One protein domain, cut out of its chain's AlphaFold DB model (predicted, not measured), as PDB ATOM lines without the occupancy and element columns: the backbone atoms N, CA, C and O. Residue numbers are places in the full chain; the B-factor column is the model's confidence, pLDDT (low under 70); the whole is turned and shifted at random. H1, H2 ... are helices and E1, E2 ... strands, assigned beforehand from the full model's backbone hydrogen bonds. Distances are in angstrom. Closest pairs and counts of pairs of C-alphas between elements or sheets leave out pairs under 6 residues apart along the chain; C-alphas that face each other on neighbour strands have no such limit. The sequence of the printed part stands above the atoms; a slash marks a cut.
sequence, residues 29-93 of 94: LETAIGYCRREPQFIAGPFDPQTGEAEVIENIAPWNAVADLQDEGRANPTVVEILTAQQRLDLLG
ATOM      1  N   LEU A  29      32.807  36.750  25.856       98.19
ATOM      2  CA  LEU A  29      31.566  37.479  25.603       98.19
ATOM      3  C   LEU A  29      31.813  38.832  24.917       98.19
ATOM      4  O   LEU A  29      31.227  39.115  23.876       98.19
ATOM      5  N   GLU A  30      32.740  39.643  25.433       97.81
ATOM      6  CA  GLU A  30      33.134  40.912  24.797       97.81
ATOM      7  C   GLU A  30      33.617  40.711  23.355       97.81
ATOM      8  O   GLU A  30      33.311  41.500  22.458       97.81
ATOM      9  N   THR A  31      34.393  39.649  23.134       97.88
ATOM     10  CA  THR A  31      34.916  39.300  21.813       97.88
ATOM     11  C   THR A  31      33.785  38.915  20.859       97.88
ATOM     12  O   THR A  31      33.743  39.436  19.747       97.88
ATOM     13  N   ALA A  32      32.845  38.079  21.307       96.94
ATOM     14  CA  ALA A  32      31.686  37.653  20.527       96.94
ATOM     15  C   ALA A  32      30.787  38.839  20.138       96.94
ATOM     16  O   ALA A  32      30.470  39.011  18.962       96.94
ATOM     17  N   ILE A  33      30.493  39.745  21.079       96.06
ATOM     18  CA  ILE A  33      29.760  40.995  20.799       96.06
ATOM     19  C   ILE A  33      30.504  41.837  19.749       96.06
ATOM     20  O   ILE A  33      29.903  42.429  18.850       96.06
ATOM     21  N   GLY A  34      31.835  41.885  19.841       96.06
ATOM     22  CA  GLY A  34      32.684  42.553  18.860       96.06
ATOM     23  C   GLY A  34      32.677  41.905  17.470       96.06
ATOM     24  O   GLY A  34      32.987  42.604  16.499       96.06
ATOM     25  N   TYR A  35      32.348  40.614  17.357       94.69
ATOM     26  CA  TYR A  35      32.189  39.913  16.080       94.69
ATOM     27  C   TYR A  35      30.830  40.175  15.441       94.69
ATOM     28  O   TYR A  35      30.801  40.451  14.247       94.69
ATOM     29  N   CYS A  36      29.736  40.249  16.206       93.75
ATOM     30  CA  CYS A  36      28.413  40.607  15.662       93.75
ATOM     31  C   CYS A  36      28.420  41.912  14.845       93.75
ATOM     32  O   CYS A  36      27.633  42.075  13.924       93.75
ATOM     33  N   ARG A  37      29.317  42.857  15.166       91.00
ATOM     34  CA  ARG A  37      29.456  44.136  14.443       91.00
ATOM     35  C   ARG A  37      30.255  44.046  13.138       91.00
ATOM     36  O   ARG A  37      30.303  45.025  12.400       91.00
ATOM     37  N   ARG A  38      30.970  42.944  12.919       93.44
ATOM     38  CA  ARG A  38      31.924  42.756  11.814       93.44
ATOM     39  C   ARG A  38      31.515  41.649  10.854       93.44
ATOM     40  O   ARG A  38      31.940  41.675   9.706       93.44
ATOM     41  N   GLU A  39      30.724  40.698  11.328       93.19
ATOM     42  CA  GLU A  39      30.221  39.596  10.524       93.19
ATOM     43  C   GLU A  39      29.168  40.080   9.513       93.19
ATOM     44  O   GLU A  39      28.388  40.989   9.815       93.19
ATOM     45  N   PRO A  40      29.138  39.502   8.300       93.69
ATOM     46  CA  PRO A  40      28.143  39.854   7.302       93.69
ATOM     47  C   PRO A  40      26.756  39.412   7.770       93.69
ATOM     48  O   PRO A  40      26.609  38.341   8.353       93.69
ATOM     49  N   GLN A  41      25.735  40.216   7.469       93.38
ATOM     50  CA  GLN A  41      24.341  39.893   7.794       93.38
ATOM     51  C   GLN A  41      23.829  38.673   7.017       93.38
ATOM     52  O   GLN A  41      22.990  37.928   7.515       93.38
ATOM     53  N   PHE A  42      24.352  38.455   5.810       93.88
ATOM     54  CA  PHE A  42      23.962  37.356   4.942       93.88
ATOM     55  C   PHE A  42      25.188  36.584   4.470       93.88
ATOM     56  O   PHE A  42      26.223  37.176   4.154       93.88
ATOM     57  N   ILE A  43      25.053  35.265   4.400       93.44
ATOM     58  CA  ILE A  43      26.072  34.343   3.901       93.44
ATOM     59  C   ILE A  43      25.489  33.469   2.794       93.44
ATOM     60  O   ILE A  43      24.276  33.268   2.714       93.44
ATOM     61  N   ALA A  44      26.368  32.958   1.933       91.44
ATOM     62  CA  ALA A  44      25.979  31.986   0.923       91.44
ATOM     63  C   ALA A  44      25.571  30.674   1.605       91.44
ATOM     64  O   ALA A  44      26.346  30.077   2.355       91.44
ATOM     65  N   GLY A  45      24.339  30.266   1.346       88.69
ATOM     66  CA  GLY A  45      23.772  28.987   1.720       88.69
ATOM     67  C   GLY A  45      24.098  27.883   0.716       88.69
ATOM     68  O   GLY A  45      24.994  28.030  -0.123       88.69
ATOM     69  N   PRO A  46      23.388  26.746   0.810       90.31
ATOM     70  CA  PRO A  46      23.513  25.651  -0.135       90.31
ATOM     71  C   PRO A  46      23.309  26.118  -1.576       90.31
ATOM     72  O   PRO A  46      22.483  26.983  -1.868       90.31
ATOM     73  N   PHE A  47      24.079  25.520  -2.477       91.06
ATOM     74  CA  PHE A  47      23.895  25.707  -3.907       91.06
ATOM     75  C   PHE A  47      22.715  24.867  -4.390       91.06
ATOM     76  O   PHE A  47      22.698  23.655  -4.152       91.06
ATOM     77  N   ASP A  48      21.775  25.489  -5.095       88.25
ATOM     78  CA  ASP A  48      20.694  24.788  -5.774       88.25
ATOM     79  C   ASP A  48      21.095  24.494  -7.236       88.25
ATOM     80  O   ASP A  48      21.188  25.404  -8.065       88.25
ATOM     81  N   PRO A  49      21.318  23.218  -7.599       88.19
ATOM     82  CA  PRO A  49      21.700  22.846  -8.955       88.19
ATOM     83  C   PRO A  49      20.580  23.004  -9.995       88.19
ATOM     84  O   PRO A  49      20.875  22.932 -11.186       88.19
ATOM     85  N   GLN A  50      19.318  23.191  -9.591       91.62
ATOM     86  CA  GLN A  50      18.201  23.405 -10.518       91.62
ATOM     87  C   GLN A  50      18.117  24.855 -10.992       91.62
ATOM     88  O   GLN A  50      17.842  25.104 -12.165       91.62
ATOM     89  N   THR A  51      18.358  25.802 -10.088       88.50
ATOM     90  CA  THR A  51      18.345  27.240 -10.387       88.50
ATOM     91  C   THR A  51      19.727  27.767 -10.764       88.50
ATOM     92  O   THR A  51      19.829  28.758 -11.483       88.50
ATOM     93  N   GLY A  52      20.794  27.076 -10.353       89.31
ATOM     94  CA  GLY A  52      22.172  27.498 -10.587       89.31
ATOM     95  C   GLY A  52      22.627  28.626  -9.657       89.31
ATOM     96  O   GLY A  52      23.644  29.264  -9.933       89.31
ATOM     97  N   GLU A  53      21.894  28.876  -8.572       88.12
ATOM     98  CA  GLU A  53      22.151  29.949  -7.615       88.12
ATOM     99  C   GLU A  53      22.377  29.383  -6.204       88.12
ATOM    100  O   GLU A  53      21.909  28.298  -5.856       88.12
ATOM    101  N   ALA A  54      23.139  30.110  -5.386       87.25
ATOM    102  CA  ALA A  54      23.257  29.807  -3.963       87.25
ATOM    103  C   ALA A  54      22.154  30.533  -3.193       87.25
ATOM    104  O   ALA A  54      21.921  31.722  -3.420       87.25
ATOM    105  N   GLU A  55      21.515  29.838  -2.254       89.88
ATOM    106  CA  GLU A  55      20.562  30.472  -1.344       89.88
ATOM    107  C   GLU A  55      21.253  31.571  -0.522       89.88
ATOM    108  O   GLU A  55      22.431  31.470  -0.181       89.88
ATOM    109  N   VAL A  56      20.525  32.631  -0.172       91.94
ATOM    110  CA  VAL A  56      21.018  33.669   0.742       91.94
ATOM    111  C   VAL A  56      20.443  33.389   2.122       91.94
ATOM    112  O   VAL A  56      19.228  33.418   2.305       91.94
ATOM    113  N   ILE A  57      21.314  33.127   3.097       94.06
ATOM    114  CA  ILE A  57      20.912  32.795   4.467       94.06
ATOM    115  C   ILE A  57      21.308  33.932   5.403       94.06
ATOM    116  O   ILE A  57      22.408  34.479   5.306       94.06
ATOM    117  N   GLU A  58      20.417  34.273   6.331       93.62
ATOM    118  CA  GLU A  58      20.730  35.193   7.420       93.62
ATOM    119  C   GLU A  58      21.765  34.571   8.368       93.62
ATOM    120  O   GLU A  58      21.590  33.476   8.906       93.62
ATOM    121  N   ASN A  59      22.864  35.283   8.587       94.38
ATOM    122  CA  ASN A  59      23.972  34.819   9.406       94.38
ATOM    123  C   ASN A  59      23.684  35.023  10.897       94.38
ATOM    124  O   ASN A  59      24.299  35.858  11.538       94.38
ATOM    125  N   ILE A  60      22.761  34.270  11.488       95.50
ATOM    126  CA  ILE A  60      22.403  34.442  12.909       95.50
ATOM    127  C   ILE A  60      23.442  33.868  13.893       95.50
ATOM    128  O   ILE A  60      23.373  34.120  15.097       95.50
ATOM    129  N   ALA A  61      24.426  33.105  13.405       95.00
ATOM    130  CA  ALA A  61      25.389  32.385  14.239       95.00
ATOM    131  C   ALA A  61      26.180  33.273  15.228       95.00
ATOM    132  O   ALA A  61      26.328  32.863  16.383       95.00
ATOM    133  N   PRO A  62      26.638  34.489  14.866       95.75
ATOM    134  CA  PRO A  62      27.314  35.384  15.806       95.75
ATOM    135  C   PRO A  62      26.425  35.786  16.989       95.75
ATOM    136  O   PRO A  62      26.900  35.848  18.121       95.75
ATOM    137  N   TRP A  63      25.132  36.025  16.746       95.12
ATOM    138  CA  TRP A  63      24.171  36.379  17.792       95.12
ATOM    139  C   TRP A  63      23.862  35.197  18.712       95.12
ATOM    140  O   TRP A  63      23.805  35.384  19.925       95.12
ATOM    141  N   ASN A  64      23.760  33.981  18.163       96.56
ATOM    142  CA  ASN A  64      23.613  32.762  18.968       96.56
ATOM    143  C   ASN A  64      24.816  32.562  19.900       96.56
ATOM    144  O   ASN A  64      24.637  32.328  21.089       96.56
ATOM    145  N   ALA A  65      26.040  32.757  19.398       97.06
ATOM    146  CA  ALA A  65      27.244  32.640  20.220       97.06
ATOM    147  C   ALA A  65      27.276  33.657  21.377       97.06
ATOM    148  O   ALA A  65      27.747  33.343  22.469       97.06
ATOM    149  N   VAL A  66      26.775  34.880  21.159       97.62
ATOM    150  CA  VAL A  66      26.607  35.862  22.241       97.62
ATOM    151  C   VAL A  66      25.570  35.380  23.252       97.62
ATOM    152  O   VAL A  66      25.852  35.433  24.446       97.62
ATOM    153  N   ALA A  67      24.410  34.900  22.798       97.69
ATOM    154  CA  ALA A  67      23.350  34.412  23.678       97.69
ATOM    155  C   ALA A  67      23.836  33.261  24.576       97.69
ATOM    156  O   ALA A  67      23.672  33.338  25.793       97.69
ATOM    157  N   ASP A  68      24.537  32.278  24.004       98.12
ATOM    158  CA  ASP A  68      25.101  31.142  24.743       98.12
ATOM    159  C   ASP A  68      26.089  31.603  25.831       98.12
ATOM    160  O   ASP A  68      26.038  31.156  26.978       98.12
ATOM    161  N   LEU A  69      26.972  32.554  25.502       98.44
ATOM    162  CA  LEU A  69      27.936  33.115  26.455       98.44
ATOM    163  C   LEU A  69      27.263  33.975  27.533       98.44
ATOM    164  O   LEU A  69      27.742  34.025  28.669       98.44
ATOM    165  N   GLN A  70      26.169  34.663  27.202       98.44
ATOM    166  CA  GLN A  70      25.363  35.387  28.183       98.44
ATOM    167  C   GLN A  70      24.654  34.420  29.134       98.44
ATOM    168  O   GLN A  70      24.653  34.671  30.339       98.44
ATOM    169  N   ASP A  71      24.106  33.310  28.633       98.31
ATOM    170  CA  ASP A  71      23.521  32.246  29.456       98.31
ATOM    171  C   ASP A  71      24.552  31.637  30.409       98.31
ATOM    172  O   ASP A  71      24.313  31.567  31.619       98.31
ATOM    173  N   GLU A  72      25.735  31.283  29.903       98.19
ATOM    174  CA  GLU A  72      26.833  30.779  30.732       98.19
ATOM    175  C   GLU A  72      27.275  31.822  31.775       98.19
ATOM    176  O   GLU A  72      27.503  31.496  32.942       98.19
ATOM    177  N   GLY A  73      27.342  33.098  31.383       98.00
ATOM    178  CA  GLY A  73      27.696  34.205  32.268       98.00
ATOM    179  C   GLY A  73      26.681  34.433  33.387       98.00
ATOM    180  O   GLY A  73      27.080  34.629  34.534       98.00
ATOM    181  N   ARG A  74      25.379  34.347  33.088       98.19
ATOM    182  CA  ARG A  74      24.296  34.421  34.085       98.19
ATOM    183  C   ARG A  74      24.332  33.241  35.054       98.19
ATOM    184  O   ARG A  74      24.055  33.416  36.239       98.19
ATOM    185  N   ALA A  75      24.696  32.056  34.566       97.81
ATOM    186  CA  ALA A  75      24.826  30.855  35.383       97.81
ATOM    187  C   ALA A  75      26.086  30.846  36.272       97.81
ATOM    188  O   ALA A  75      26.167  30.029  37.190       97.81
ATOM    189  N   ASN A  76      27.058  31.736  36.034       97.69
ATOM    190  CA  ASN A  76      28.302  31.824  36.797       97.69
ATOM    191  C   ASN A  76      28.242  32.958  37.852       97.69
ATOM    192  O   ASN A  76      28.373  34.135  37.501       97.69
ATOM    193  N   PRO A  77      28.122  32.645  39.160       97.19
ATOM    194  CA  PRO A  77      27.987  33.662  40.208       97.19
ATOM    195  C   PRO A  77      29.166  34.638  40.276       97.19
ATOM    196  O   PRO A  77      28.973  35.817  40.565       97.19
ATOM    197  N   THR A  78      30.376  34.172  39.974       97.75
ATOM    198  CA  THR A  78      31.595  34.991  40.001       97.75
ATOM    199  C   THR A  78      31.625  35.981  38.841       97.75
ATOM    200  O   THR A  78      32.089  37.108  39.002       97.75
ATOM    201  N   VAL A  79      31.079  35.612  37.679       98.44
ATOM    202  CA  VAL A  79      30.887  36.544  36.556       98.44
ATOM    203  C   VAL A  79      29.880  37.626  36.928       98.44
ATOM    204  O   VAL A  79      30.176  38.808  36.752       98.44
ATOM    205  N   VAL A  80      28.738  37.242  37.507       98.06
ATOM    206  CA  VAL A  80      27.720  38.190  37.986       98.06
ATOM    207  C   VAL A  80      28.301  39.128  39.050       98.06
ATOM    208  O   VAL A  80      28.120  40.340  38.945       98.06
ATOM    209  N   GLU A  81      29.052  38.611  40.030       97.62
ATOM    210  CA  GLU A  81      29.739  39.411  41.058       97.62
ATOM    211  C   GLU A  81      30.680  40.446  40.421       97.62
ATOM    212  O   GLU A  81      30.587  41.639  40.717       97.62
ATOM    213  N   ILE A  82      31.562  40.004  39.515       97.69
ATOM    214  CA  ILE A  82      32.547  40.868  38.851       97.69
ATOM    215  C   ILE A  82      31.855  41.957  38.027       97.69
ATOM    216  O   ILE A  82      32.216  43.129  38.142       97.69
ATOM    217  N   LEU A  83      30.866  41.600  37.205       97.94
ATOM    218  CA  LEU A  83      30.165  42.562  36.352       97.94
ATOM    219  C   LEU A  83      29.317  43.540  37.168       97.94
ATOM    220  O   LEU A  83      29.284  44.725  36.841       97.94
ATOM    221  N   THR A  84      28.708  43.090  38.267       98.00
ATOM    222  CA  THR A  84      27.999  43.969  39.210       98.00
ATOM    223  C   THR A  84      28.955  44.990  39.820       98.00
ATOM    224  O   THR A  84      28.679  46.188  39.788       98.00
ATOM    225  N   ALA A  85      30.111  44.539  40.321       97.62
ATOM    226  CA  ALA A  85      31.123  45.417  40.906       97.62
ATOM    227  C   ALA A  85      31.680  46.438  39.898       97.62
ATOM    228  O   ALA A  85      32.078  47.535  40.286       97.62
ATOM    229  N   GLN A  86      31.689  46.092  38.607       97.25
ATOM    230  CA  GLN A  86      32.107  46.979  37.521       97.25
ATOM    231  C   GLN A  86      30.977  47.846  36.946       97.25
ATOM    232  O   GLN A  86      31.268  48.675  36.091       97.25
ATOM    233  N   GLN A  87      29.723  47.670  37.378       97.38
ATOM    234  CA  GLN A  87      28.535  48.300  36.777       97.38
ATOM    235  C   GLN A  87      28.360  47.967  35.282       97.38
ATOM    236  O   GLN A  87      28.023  48.829  34.477       97.38
ATOM    237  N   ARG A  88      28.611  46.706  34.908       97.75
ATOM    238  CA  ARG A  88      28.596  46.202  33.521       97.75
ATOM    239  C   ARG A  88      27.702  44.971  33.342       97.75
ATOM    240  O   ARG A  88      28.008  44.077  32.553       97.75
ATOM    241  N   LEU A  89      26.639  44.864  34.143       96.69
ATOM    242  CA  LEU A  89      25.694  43.741  34.065       96.69
ATOM    243  C   LEU A  89      24.935  43.696  32.733       96.69
ATOM    244  O   LEU A  89      24.520  42.622  32.318       96.69
ATOM    245  N   ASP A  90      24.820  44.830  32.044       96.06
ATOM    246  CA  ASP A  90      24.244  44.958  30.704       96.06
ATOM    247  C   ASP A  90      24.928  44.060  29.658       96.06
ATOM    248  O   ASP A  90      24.298  43.655  28.681       96.06
ATOM    249  N   LEU A  91      26.188  43.667  29.882       96.00
ATOM    250  CA  LEU A  91      26.867  42.680  29.039       96.00
ATOM    251  C   LEU A  91      26.160  41.323  29.014       96.00
ATOM    252  O   LEU A  91      26.208  40.641  27.990       96.00
ATOM    253  N   LEU A  92      25.493  40.938  30.105       96.31
ATOM    254  CA  LEU A  92      24.742  39.688  30.195       96.31
ATOM    255  C   LEU A  92      23.361  39.776  29.538       96.31
ATOM    256  O   LEU A  92      22.576  38.860  29.726       96.31
ATOM    257  N   GLY A  93      23.056  40.824  28.771       85.19
ATOM    258  CA  GLY A  93      21.722  41.050  28.216       85.19
ATOM    259  C   GLY A  93      20.809  41.724  29.242       85.19
ATOM    260  O   GLY A  93      20.864  41.410  30.431       85.19
TER     261      GLY A  93
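What this domain is: This is residues 29 to 93 of the 94 residues of an uncharacterized protein of Caulobacter flavus (UniProt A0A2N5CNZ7). A thin rod has the strand hairpin E1 and E2 at one end and four helices along the rest. H1 and H2 run side by side, H3 makes a corner at H2's far end, and H4 folds back on H2. The printed part has 65 residues, ordered H1 E1 E2 H2 H3 H4, mixed helices and strands, with one antiparallel sheet. It is extended, radius of gyration of the C-alphas 17.0 A, spanning 57 by 20 by 13 A.

Where its parts are: H1, residues 29 to 36, begins at C-alpha 29 (31.566, 37.479, 25.603). E1 is residues 42 to 48, 16.8 A from first to last C-alpha; E2, 53 to 58, 16.0 A; H2, 61 to 75, 21.2 A; H3, 77 to 85, 12.2 A. H4, 89 to 92, ends at C-alpha 92 (24.742, 39.688, 30.195).

How they stand to each other: H1 touches the hub H2, closest C-alphas Cys 36 and Pro 62, 5.3 A, at a shallow tilt of 18 degrees, opposite ways. In the antiparallel hairpin E1 and E2, N 45 and O 55 are 2.7 A apart, within hydrogen-bond range. H2 and H3, about perpendicular at 85 degrees, only just touch, with 3 pairs of C-alphas within 8 A, only at the corner, closest Gly 73 and Val 79, 5.8 A. H4 touches residues 70 to 74 of H2 alone, closest C-alphas Leu 92 and Gln 70, 4.8 A. Every O i to N i+4 pair is within range in H1, H2 and H3; H4 is too short for one.

The domain as a whole: The farthest C-alphas, Gln 50 and Ala 85, are 57.4 A apart. The printed part has no cut, its links are tight, and no printed residue is under 70 in pLDDT.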